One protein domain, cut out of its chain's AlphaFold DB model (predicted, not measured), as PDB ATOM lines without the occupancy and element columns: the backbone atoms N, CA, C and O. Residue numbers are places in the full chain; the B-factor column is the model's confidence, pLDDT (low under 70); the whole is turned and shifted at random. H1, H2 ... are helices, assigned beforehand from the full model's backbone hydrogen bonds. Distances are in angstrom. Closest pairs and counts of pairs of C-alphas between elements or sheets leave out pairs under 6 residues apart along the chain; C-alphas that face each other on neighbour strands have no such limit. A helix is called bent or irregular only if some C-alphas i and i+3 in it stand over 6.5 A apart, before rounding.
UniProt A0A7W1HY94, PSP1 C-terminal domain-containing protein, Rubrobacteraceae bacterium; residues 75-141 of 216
ATOM      1  N   GLU A  75     137.225 119.471 119.292       63.78
ATOM      2  CA  GLU A  75     135.758 119.468 119.262       63.78
ATOM      3  C   GLU A  75     135.174 120.511 120.213       63.78
ATOM      4  O   GLU A  75     134.325 121.305 119.813       63.78
ATOM      5  N   ARG A  76     135.698 120.602 121.441       62.09
ATOM      6  CA  ARG A  76     135.214 121.572 122.435       62.09
ATOM      7  C   ARG A  76     135.519 123.012 122.046       62.09
ATOM      8  O   ARG A  76     134.689 123.882 122.294       62.09
ATOM      9  N   SER A  77     136.670 123.272 121.426       64.81
ATOM     10  CA  SER A  77     136.969 124.594 120.864       64.81
ATOM     11  C   SER A  77     136.049 124.924 119.687       64.81
ATOM     12  O   SER A  77     135.589 126.056 119.578       64.81
ATOM     13  N   GLY A  78     135.725 123.941 118.844       67.88
ATOM     14  CA  GLY A  78     134.779 124.127 117.746       67.88
ATOM     15  C   GLY A  78     133.364 124.444 118.226       67.88
ATOM     16  O   GLY A  78     132.711 125.307 117.648       67.88
ATOM     17  N   ASP A  79     132.897 123.767 119.276       72.25
ATOM     18  CA  ASP A  79     131.550 123.954 119.831       72.25
ATOM     19  C   ASP A  79     131.423 125.243 120.655       72.25
ATOM     20  O   ASP A  79     130.376 125.888 120.641       72.25
ATOM     21  N   ALA A  80     132.486 125.644 121.361       75.62
ATOM     22  CA  ALA A  80     132.526 126.916 122.083       75.62
ATOM     23  C   ALA A  80     132.644 128.126 121.139       75.62
ATOM     24  O   ALA A  80     132.162 129.211 121.469       75.62
ATOM     25  N   GLY A  81     133.278 127.946 119.977       80.75
ATOM     26  CA  GLY A  81     133.585 129.030 119.051       80.75
ATOM     27  C   GLY A  81     134.609 130.024 119.615       80.75
ATOM     28  O   GLY A  81     135.312 129.750 120.587       80.75
ATOM     29  N   GLY A  82     134.710 131.190 118.973       86.25
ATOM     30  CA  GLY A  82     135.653 132.255 119.332       86.25
ATOM     31  C   GLY A  82     136.650 132.561 118.217       86.25
ATOM     32  O   GLY A  82     136.449 132.144 117.075       86.25
ATOM     33  N   CYS A  83     137.720 133.281 118.556       88.25
ATOM     34  CA  CYS A  83     138.803 133.630 117.638       88.25
ATOM     35  C   CYS A  83     140.132 133.025 118.097       88.25
ATOM     36  O   CYS A  83     140.404 132.965 119.296       88.25
ATOM     37  N   ASP A  84     140.966 132.616 117.143       87.69
ATOM     38  CA  ASP A  84     142.339 132.192 117.415       87.69
ATOM     39  C   ASP A  84     143.265 133.420 117.537       87.69
ATOM     40  O   ASP A  84     142.918 134.551 117.198       87.69
ATOM     41  N   THR A  85     144.498 133.180 117.957       85.62
ATOM     42  CA  THR A  85     145.636 134.110 117.978       85.62
ATOM     43  C   THR A  85     145.918 134.811 116.643       85.62
ATOM     44  O   THR A  85     146.595 135.838 116.632       85.62
ATOM     45  N   CYS A  86     145.409 134.297 115.517       85.31
ATOM     46  CA  CYS A  86     145.474 134.971 114.216       85.31
ATOM     47  C   CYS A  86     144.398 136.058 114.025       85.31
ATOM     48  O   CYS A  86     144.411 136.748 113.010       85.31
ATOM     49  N   GLY A  87     143.468 136.214 114.973       87.19
ATOM     50  CA  GLY A  87     142.358 137.167 114.909       87.19
ATOM     51  C   GLY A  87     141.150 136.684 114.100       87.19
ATOM     52  O   GLY A  87     140.136 137.378 114.061       87.19
ATOM     53  N   LEU A  88     141.230 135.503 113.480       88.38
ATOM     54  CA  LEU A  88     140.129 134.886 112.736       88.38
ATOM     55  C   LEU A  88     139.302 133.952 113.634       88.38
ATOM     56  O   LEU A  88     139.837 133.438 114.622       88.38
ATOM     57  N   PRO A  89     138.029 133.683 113.285       89.06
ATOM     58  CA  PRO A  89     137.233 132.661 113.955       89.06
ATOM     59  C   PRO A  89     137.933 131.297 113.948       89.06
ATOM     60  O   PRO A  89     138.607 130.950 112.975       89.06
ATOM     61  N   LEU A  90     137.764 130.512 115.014       88.19
ATOM     62  CA  LEU A  90     138.385 129.190 115.131       88.19
ATOM     63  C   LEU A  90     138.053 128.315 113.913       88.19
ATOM     64  O   LEU A  90     136.884 128.082 113.612       88.19
ATOM     65  N   CYS A  91     139.070 127.761 113.244       85.62
ATOM     66  CA  CYS A  91     138.872 126.959 112.030       85.62
ATOM     67  C   CYS A  91     137.910 125.774 112.246       85.62
ATOM     68  O   CYS A  91     137.091 125.478 111.380       85.62
ATOM     69  N   CYS A  92     137.959 125.139 113.425       81.75
ATOM     70  CA  CYS A  92     137.064 124.041 113.812       81.75
ATOM     71  C   CYS A  92     135.623 124.468 114.142       81.75
ATOM     72  O   CYS A  92     134.744 123.608 114.232       81.75
ATOM     73  N   ALA A  93     135.372 125.766 114.325       84.00
ATOM     74  CA  ALA A  93     134.032 126.338 114.430       84.00
ATOM     75  C   ALA A  93     133.497 126.790 113.058       84.00
ATOM     76  O   ALA A  93     132.293 126.760 112.831       84.00
ATOM     77  N   THR A  94     134.386 127.180 112.138       83.38
ATOM     78  CA  THR A  94     134.019 127.732 110.823       83.38
ATOM     79  C   THR A  94     133.701 126.660 109.776       83.38
ATOM     80  O   THR A  94     132.806 126.853 108.958       83.38
ATOM     81  N   TRP A  95     134.418 125.532 109.774       80.12
ATOM     82  CA  TRP A  95     134.229 124.454 108.794       80.12
ATOM     83  C   TRP A  95     134.282 123.082 109.491       80.12
ATOM     84  O   TRP A  95     135.221 122.775 110.228       80.12
ATOM     85  N   SER A  96     133.346 122.182 109.159       69.00
ATOM     86  CA  SER A  96     133.197 120.846 109.773       69.00
ATOM     87  C   SER A  96     134.377 119.880 109.565       69.00
ATOM     88  O   SER A  96     134.858 119.271 110.515       69.00
ATOM     89  N   GLY A  97     134.899 119.756 108.345       74.81
ATOM     90  CA  GLY A  97     136.103 118.973 108.027       74.81
ATOM     91  C   GLY A  97     137.381 119.338 108.796       74.81
ATOM     92  O   GLY A  97     138.243 118.475 108.914       74.81
ATOM     93  N   ALA A  98     137.499 120.522 109.418       75.94
ATOM     94  CA  ALA A  98     138.652 120.825 110.270       75.94
ATOM     95  C   ALA A  98     138.721 119.934 111.520       75.94
ATOM     96  O   ALA A  98     139.807 119.661 112.028       75.94
ATOM     97  N   ARG A  99     137.573 119.414 111.973       73.06
ATOM     98  CA  ARG A  99     137.481 118.446 113.075       73.06
ATOM     99  C   ARG A  99     137.930 117.036 112.665       73.06
ATOM    100  O   ARG A  99     138.287 116.240 113.527       73.06
ATOM    101  N   ASN A 100     137.971 116.751 111.362       74.00
ATOM    102  CA  ASN A 100     138.267 115.426 110.809       74.00
ATOM    103  C   ASN A 100     139.722 115.267 110.339       74.00
ATOM    104  O   ASN A 100     140.120 114.170 109.967       74.00
ATOM    105  N   MET A 101     140.528 116.331 110.365       69.75
ATOM    106  CA  MET A 101     141.891 116.337 109.810       69.75
ATOM    107  C   MET A 101     142.927 115.526 110.615       69.75
ATOM    108  O   MET A 101     144.065 115.380 110.172       69.75
ATOM    109  N   GLY A 102     142.540 114.966 111.766       66.94
ATOM    110  CA  GLY A 102     143.446 114.235 112.652       66.94
ATOM    111  C   GLY A 102     144.436 115.149 113.392       66.94
ATOM    112  O   GLY A 102     144.418 116.369 113.210       66.94
ATOM    113  N   PRO A 103     145.269 114.581 114.282       69.12
ATOM    114  CA  PRO A 103     146.272 115.346 115.016       69.12
ATOM    115  C   PRO A 103     147.364 115.874 114.077       69.12
ATOM    116  O   PRO A 103     147.788 115.197 113.139       69.12
ATOM    117  N   VAL A 104     147.848 117.084 114.358       77.50
ATOM    118  CA  VAL A 104     148.926 117.721 113.596       77.50
ATOM    119  C   VAL A 104     150.238 117.599 114.360       77.50
ATOM    120  O   VAL A 104     150.346 118.028 115.504       77.50
ATOM    121  N   ASN A 105     151.266 117.043 113.719       79.62
ATOM    122  CA  ASN A 105     152.594 116.931 114.319       79.62
ATOM    123  C   ASN A 105     153.392 118.235 114.140       79.62
ATOM    124  O   ASN A 105     153.344 118.872 113.089       79.62
ATOM    125  N   VAL A 106     154.216 118.587 115.131       82.12
ATOM    126  CA  VAL A 106     155.201 119.682 115.063       82.12
ATOM    127  C   VAL A 106     156.127 119.575 113.840       82.12
ATOM    128  O   VAL A 106     156.554 120.600 113.306       82.12
ATOM    129  N   ARG A 107     156.416 118.358 113.353       82.06
ATOM    130  CA  ARG A 107     157.157 118.128 112.099       82.06
ATOM    131  C   ARG A 107     156.504 118.838 110.908       82.06
ATOM    132  O   ARG A 107     157.226 119.435 110.117       82.06
ATOM    133  N   LEU A 108     155.170 118.840 110.831       82.00
ATOM    134  CA  LEU A 108     154.420 119.490 109.756       82.00
ATOM    135  C   LEU A 108     154.658 121.003 109.749       82.00
ATOM    136  O   LEU A 108     154.971 121.584 108.718       82.00
ATOM    137  N   ALA A 109     154.602 121.635 110.923       83.50
ATOM    138  CA  ALA A 109     154.876 123.064 111.054       83.50
ATOM    139  C   ALA A 109     156.306 123.415 110.599       83.50
ATOM    140  O   ALA A 109     156.512 124.416 109.915       83.50
ATOM    141  N   ARG A 110     157.292 122.563 110.917       83.12
ATOM    142  CA  ARG A 110     158.687 122.760 110.482       83.12
ATOM    143  C   ARG A 110     158.848 122.659 108.967       83.12
ATOM    144  O   ARG A 110     159.536 123.501 108.398       83.12
ATOM    145  N   GLN A 111     158.211 121.673 108.330       80.88
ATOM    146  CA  GLN A 111     158.217 121.524 106.867       80.88
ATOM    147  C   GLN A 111     157.691 122.801 106.196       80.88
ATOM    148  O   GLN A 111     158.293 123.306 105.252       80.88
ATOM    149  N   GLN A 112     156.655 123.410 106.776       83.25
ATOM    150  CA  GLN A 112     156.050 124.665 106.315       83.25
ATOM    151  C   GLN A 112     156.868 125.926 106.633       83.25
ATOM    152  O   GLN A 112     156.395 127.042 106.435       83.25
ATOM    153  N   GLY A 113     158.101 125.781 107.128       80.88
ATOM    154  CA  GLY A 113     158.972 126.906 107.468       80.88
ATOM    155  C   GLY A 113     158.541 127.663 108.727       80.88
ATOM    156  O   GLY A 113     159.065 128.742 109.010       80.88
ATOM    157  N   VAL A 114     157.609 127.113 109.510       84.00
ATOM    158  CA  VAL A 114     157.149 127.717 110.757       84.00
ATOM    159  C   VAL A 114     158.060 127.268 111.893       84.00
ATOM    160  O   VAL A 114     158.218 126.079 112.178       84.00
ATOM    161  N   THR A 115     158.670 128.236 112.578       85.56
ATOM    162  CA  THR A 115     159.462 127.943 113.777       85.56
ATOM    163  C   THR A 115     158.534 127.465 114.896       85.56
ATOM    164  O   THR A 115     157.590 128.185 115.233       85.56
ATOM    165  N   PRO A 116     158.791 126.293 115.507       82.44
ATOM    166  CA  PRO A 116     157.934 125.788 116.560       82.44
ATOM    167  C   PRO A 116     158.028 126.671 117.802       82.44
ATOM    168  O   PRO A 116     159.062 126.735 118.460       82.44
ATOM    169  N   ASN A 117     156.936 127.358 118.109       86.56
ATOM    170  CA  ASN A 117     156.752 128.155 119.312       86.56
ATOM    171  C   ASN A 117     155.277 128.090 119.732       86.56
ATOM    172  O   ASN A 117     154.450 127.507 119.035       86.56
ATOM    173  N   GLU A 118     154.927 128.735 120.840       83.38
ATOM    174  CA  GLU A 118     153.555 128.764 121.368       83.38
ATOM    175  C   GLU A 118     152.521 129.313 120.365       83.38
ATOM    176  O   GLU A 118     151.339 128.999 120.466       83.38
ATOM    177  N   LYS A 119     152.940 130.079 119.346       84.81
ATOM    178  CA  LYS A 119     152.037 130.643 118.328       84.81
ATOM    179  C   LYS A 119     151.547 129.612 117.310       84.81
ATOM    180  O   LYS A 119     150.630 129.925 116.549       84.81
ATOM    181  N   ILE A 120     152.151 128.421 117.251       87.69
ATOM    182  CA  ILE A 120     151.678 127.328 116.383       87.69
ATOM    183  C   ILE A 120     150.535 126.542 117.027       87.69
ATOM    184  O   ILE A 120     149.893 125.749 116.341       87.69
ATOM    185  N   LEU A 121     150.305 126.736 118.327       86.69
ATOM    186  CA  LEU A 121     149.232 126.087 119.062       86.69
ATOM    187  C   LEU A 121     147.931 126.858 118.841       86.69
ATOM    188  O   LEU A 121     147.915 128.091 118.833       86.69
ATOM    189  N   GLY A 122     146.845 126.130 118.620       85.31
ATOM    190  CA  GLY A 122     145.501 126.688 118.611       85.31
ATOM    191  C   GLY A 122     144.970 126.857 120.032       85.31
ATOM    192  O   GLY A 122     145.532 126.343 120.999       85.31
ATOM    193  N   CYS A 123     143.815 127.508 120.166       83.69
ATOM    194  CA  CYS A 123     143.130 127.651 121.458       83.69
ATOM    195  C   CYS A 123     142.743 126.313 122.115       83.69
ATOM    196  O   CYS A 123     142.439 126.283 123.304       83.69
ATOM    197  N   CYS A 124     142.742 125.219 121.353       79.06
ATOM    198  CA  CYS A 124     142.552 123.862 121.861       79.06
ATOM    199  C   CYS A 124     143.800 123.271 122.542       79.06
ATOM    200  O   CYS A 124     143.701 122.182 123.093       79.06
ATOM    201  N   GLY A 125     144.956 123.945 122.499       80.12
ATOM    202  CA  GLY A 125     146.229 123.453 123.039       80.12
ATOM    203  C   GLY A 125     147.024 122.554 122.084       80.12
ATOM    204  O   GLY A 125     148.199 122.304 122.330       80.12
ATOM    205  N   GLU A 126     146.418 122.130 120.974       81.56
ATOM    206  CA  GLU A 126     147.053 121.335 119.916       81.56
ATOM    207  C   GLU A 126     147.646 122.216 118.811       81.56
ATOM    208  O   GLU A 126     147.277 123.383 118.659       81.56
ATOM    209  N   VAL A 127     148.532 121.654 117.983       86.12
ATOM    210  CA  VAL A 127     149.038 122.348 116.786       86.12
ATOM    211  C   VAL A 127     147.870 122.697 115.853       86.12
ATOM    212  O   VAL A 127     146.973 121.885 115.613       86.12
ATOM    213  N   LYS A 128     147.868 123.925 115.321       87.88
ATOM    214  CA  LYS A 128     146.763 124.457 114.512       87.88
ATOM    215  C   LYS A 128     146.423 123.550 113.329       87.88
ATOM    216  O   LYS A 128     147.265 123.255 112.482       87.88
ATOM    217  N   CYS A 129     145.140 123.206 113.214       84.69
ATOM    218  CA  CYS A 129     144.613 122.389 112.119       84.69
ATOM    219  C   CYS A 129     144.776 123.034 110.727       84.69
ATOM    220  O   CYS A 129     144.792 122.313 109.734       84.69
ATOM    221  N   CYS A 130     144.976 124.359 110.636       85.50
ATOM    222  CA  CYS A 130     145.294 125.034 109.371       85.50
ATOM    223  C   CYS A 130     146.587 124.508 108.729       85.50
ATOM    224  O   CYS A 130     146.654 124.417 107.511       85.50
ATOM    225  N   MET A 131     147.564 124.064 109.529       87.50
ATOM    226  CA  MET A 131     148.796 123.470 109.003       87.50
ATOM    227  C   MET A 131     148.485 122.204 108.198       87.50
ATOM    228  O   MET A 131     149.068 121.971 107.146       87.50
ATOM    229  N   ARG A 132     147.533 121.378 108.652       86.12
ATOM    230  CA  ARG A 132     147.113 120.191 107.896       86.12
ATOM    231  C   ARG A 132     146.317 120.557 106.653       86.12
ATOM    232  O   ARG A 132     146.527 119.926 105.626       86.12
ATOM    233  N   TYR A 133     145.459 121.569 106.749       86.25
ATOM    234  CA  TYR A 133     144.673 122.070 105.621       86.25
ATOM    235  C   TYR A 133     145.560 122.580 104.476       86.25
ATOM    236  O   TYR A 133     145.317 122.258 103.321       86.25
ATOM    237  N   GLU A 134     146.607 123.341 104.798       87.12
ATOM    238  CA  GLU A 134     147.517 123.938 103.809       87.12
ATOM    239  C   GLU A 134     148.533 122.939 103.235       87.12
ATOM    240  O   GLU A 134     149.134 123.193 102.192       87.12
ATOM    241  N   HIS A 135     148.730 121.799 103.903       87.00
ATOM    242  CA  HIS A 135     149.780 120.838 103.578       87.00
ATOM    243  C   HIS A 135     149.747 120.367 102.122       87.00
ATOM    244  O   HIS A 135     150.773 120.407 101.447       87.00
ATOM    245  N   ASP A 136     148.584 119.929 101.643       86.31
ATOM    246  CA  ASP A 136     148.481 119.310 100.322       86.31
ATOM    247  C   ASP A 136     148.710 120.362  99.224       86.31
ATOM    248  O   ASP A 136     149.460 120.126  98.282       86.31
ATOM    249  N   THR A 137     148.215 121.589  99.427       88.38
ATOM    250  CA  THR A 137     148.513 122.736  98.556       88.38
ATOM    251  C   THR A 137     150.006 123.071  98.527       88.38
ATOM    252  O   THR A 137     150.562 123.384  97.474       88.38
ATOM    253  N   TYR A 138     150.691 123.009  99.670       89.44
ATOM    254  CA  TYR A 138     152.133 123.255  99.732       89.44
ATOM    255  C   TYR A 138     152.953 122.133  99.091       89.44
ATOM    256  O   TYR A 138     153.972 122.419  98.455       89.44
ATOM    257  N   LYS A 139     152.494 120.883  99.190       87.69
ATOM    258  CA  LYS A 139     153.085 119.752  98.470       87.69
ATOM    259  C   LYS A 139     152.958 119.945  96.955       87.69
ATOM    260  O   LYS A 139     153.973 119.953  96.264       87.69
ATOM    261  N   GLU A 140     151.757 120.230  96.456       88.50
ATOM    262  CA  GLU A 140     151.506 120.506  95.029       88.50
ATOM    263  C   GLU A 140     152.304 121.710  94.501       88.50
ATOM    264  O   GLU A 140     152.693 121.764  93.330       88.50
ATOM    265  N   PHE A 141     152.547 122.717  95.345       90.81
ATOM    266  CA  PHE A 141     153.437 123.824  95.004       90.81
ATOM    267  C   PHE A 141     154.873 123.333  94.788       90.81
ATOM    268  O   PHE A 141     155.491 123.679  93.785       90.81
TER     269      PHE A 141
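What this domain is: This is residues 75 to 141 of the 216 residues of the protein "PSP1 C-terminal domain-containing protein" of Rubrobacteraceae bacterium (UniProt A0A7W1HY94). Two groups of short helices, H1 to H3 at one end and H4 with the longer H5 at the other, are joined by loops, and the long link of residues 112 to 129 folds back from H4 to the middle. The 67 printed residues have five named helices, H1 to H5 in chain order, and no named strand. The class is all helix, with 32 residues, under half, in helices. The whole is compact, with a radius of gyration of the C-alphas of 11.6 A and spans of 32 by 23 by 20 A.

Where its parts are: H1 is residues 75 to 80, 8.6 A long, from C-alpha 75 at (135.758, 119.468, 119.262). H2 is residues 91 to 94, 5.1 A, and H3 residues 96 to 99, 5.9 A. H4 is residues 106 to 111, 8.9 A. H5 is residues 130 to 141, 16.6 A, ending at C-alpha 141 at (153.437, 123.824, 95.004); it is irregular, with C-alphas 133 and 136 7.1 A apart.

How they stand to each other: H1 and H2 touch, the closest C-alphas, Gly 78 and Ala 93, being 4.1 A apart. H2 and H3 only just touch, only at the corner, with 3 pairs of C-alphas within 8 A, the closest Cys 92 and Ala 98 at 5.0 A. H5, with residues 131 to 135 alone, touches H4 at a shallow tilt of 28 degrees, the same way; the closest C-alphas, Ala 109 and Met 131, are 6.4 A apart. H1 is apart from H4 and H5. Every O i to N i+4 pair is within hydrogen-bond range in H1 and H4, and 6 of 8 in H5; H2 and H3 are too short for such a pair.

The domain as a whole: The C-alphas farthest apart, of Ala 80 and Phe 141, are 34.4 A apart. The printed part has no cut, and the link from H4 to H5 is long. The pLDDT is under 70 at residues 75 to 78, 96 and 101 to 103.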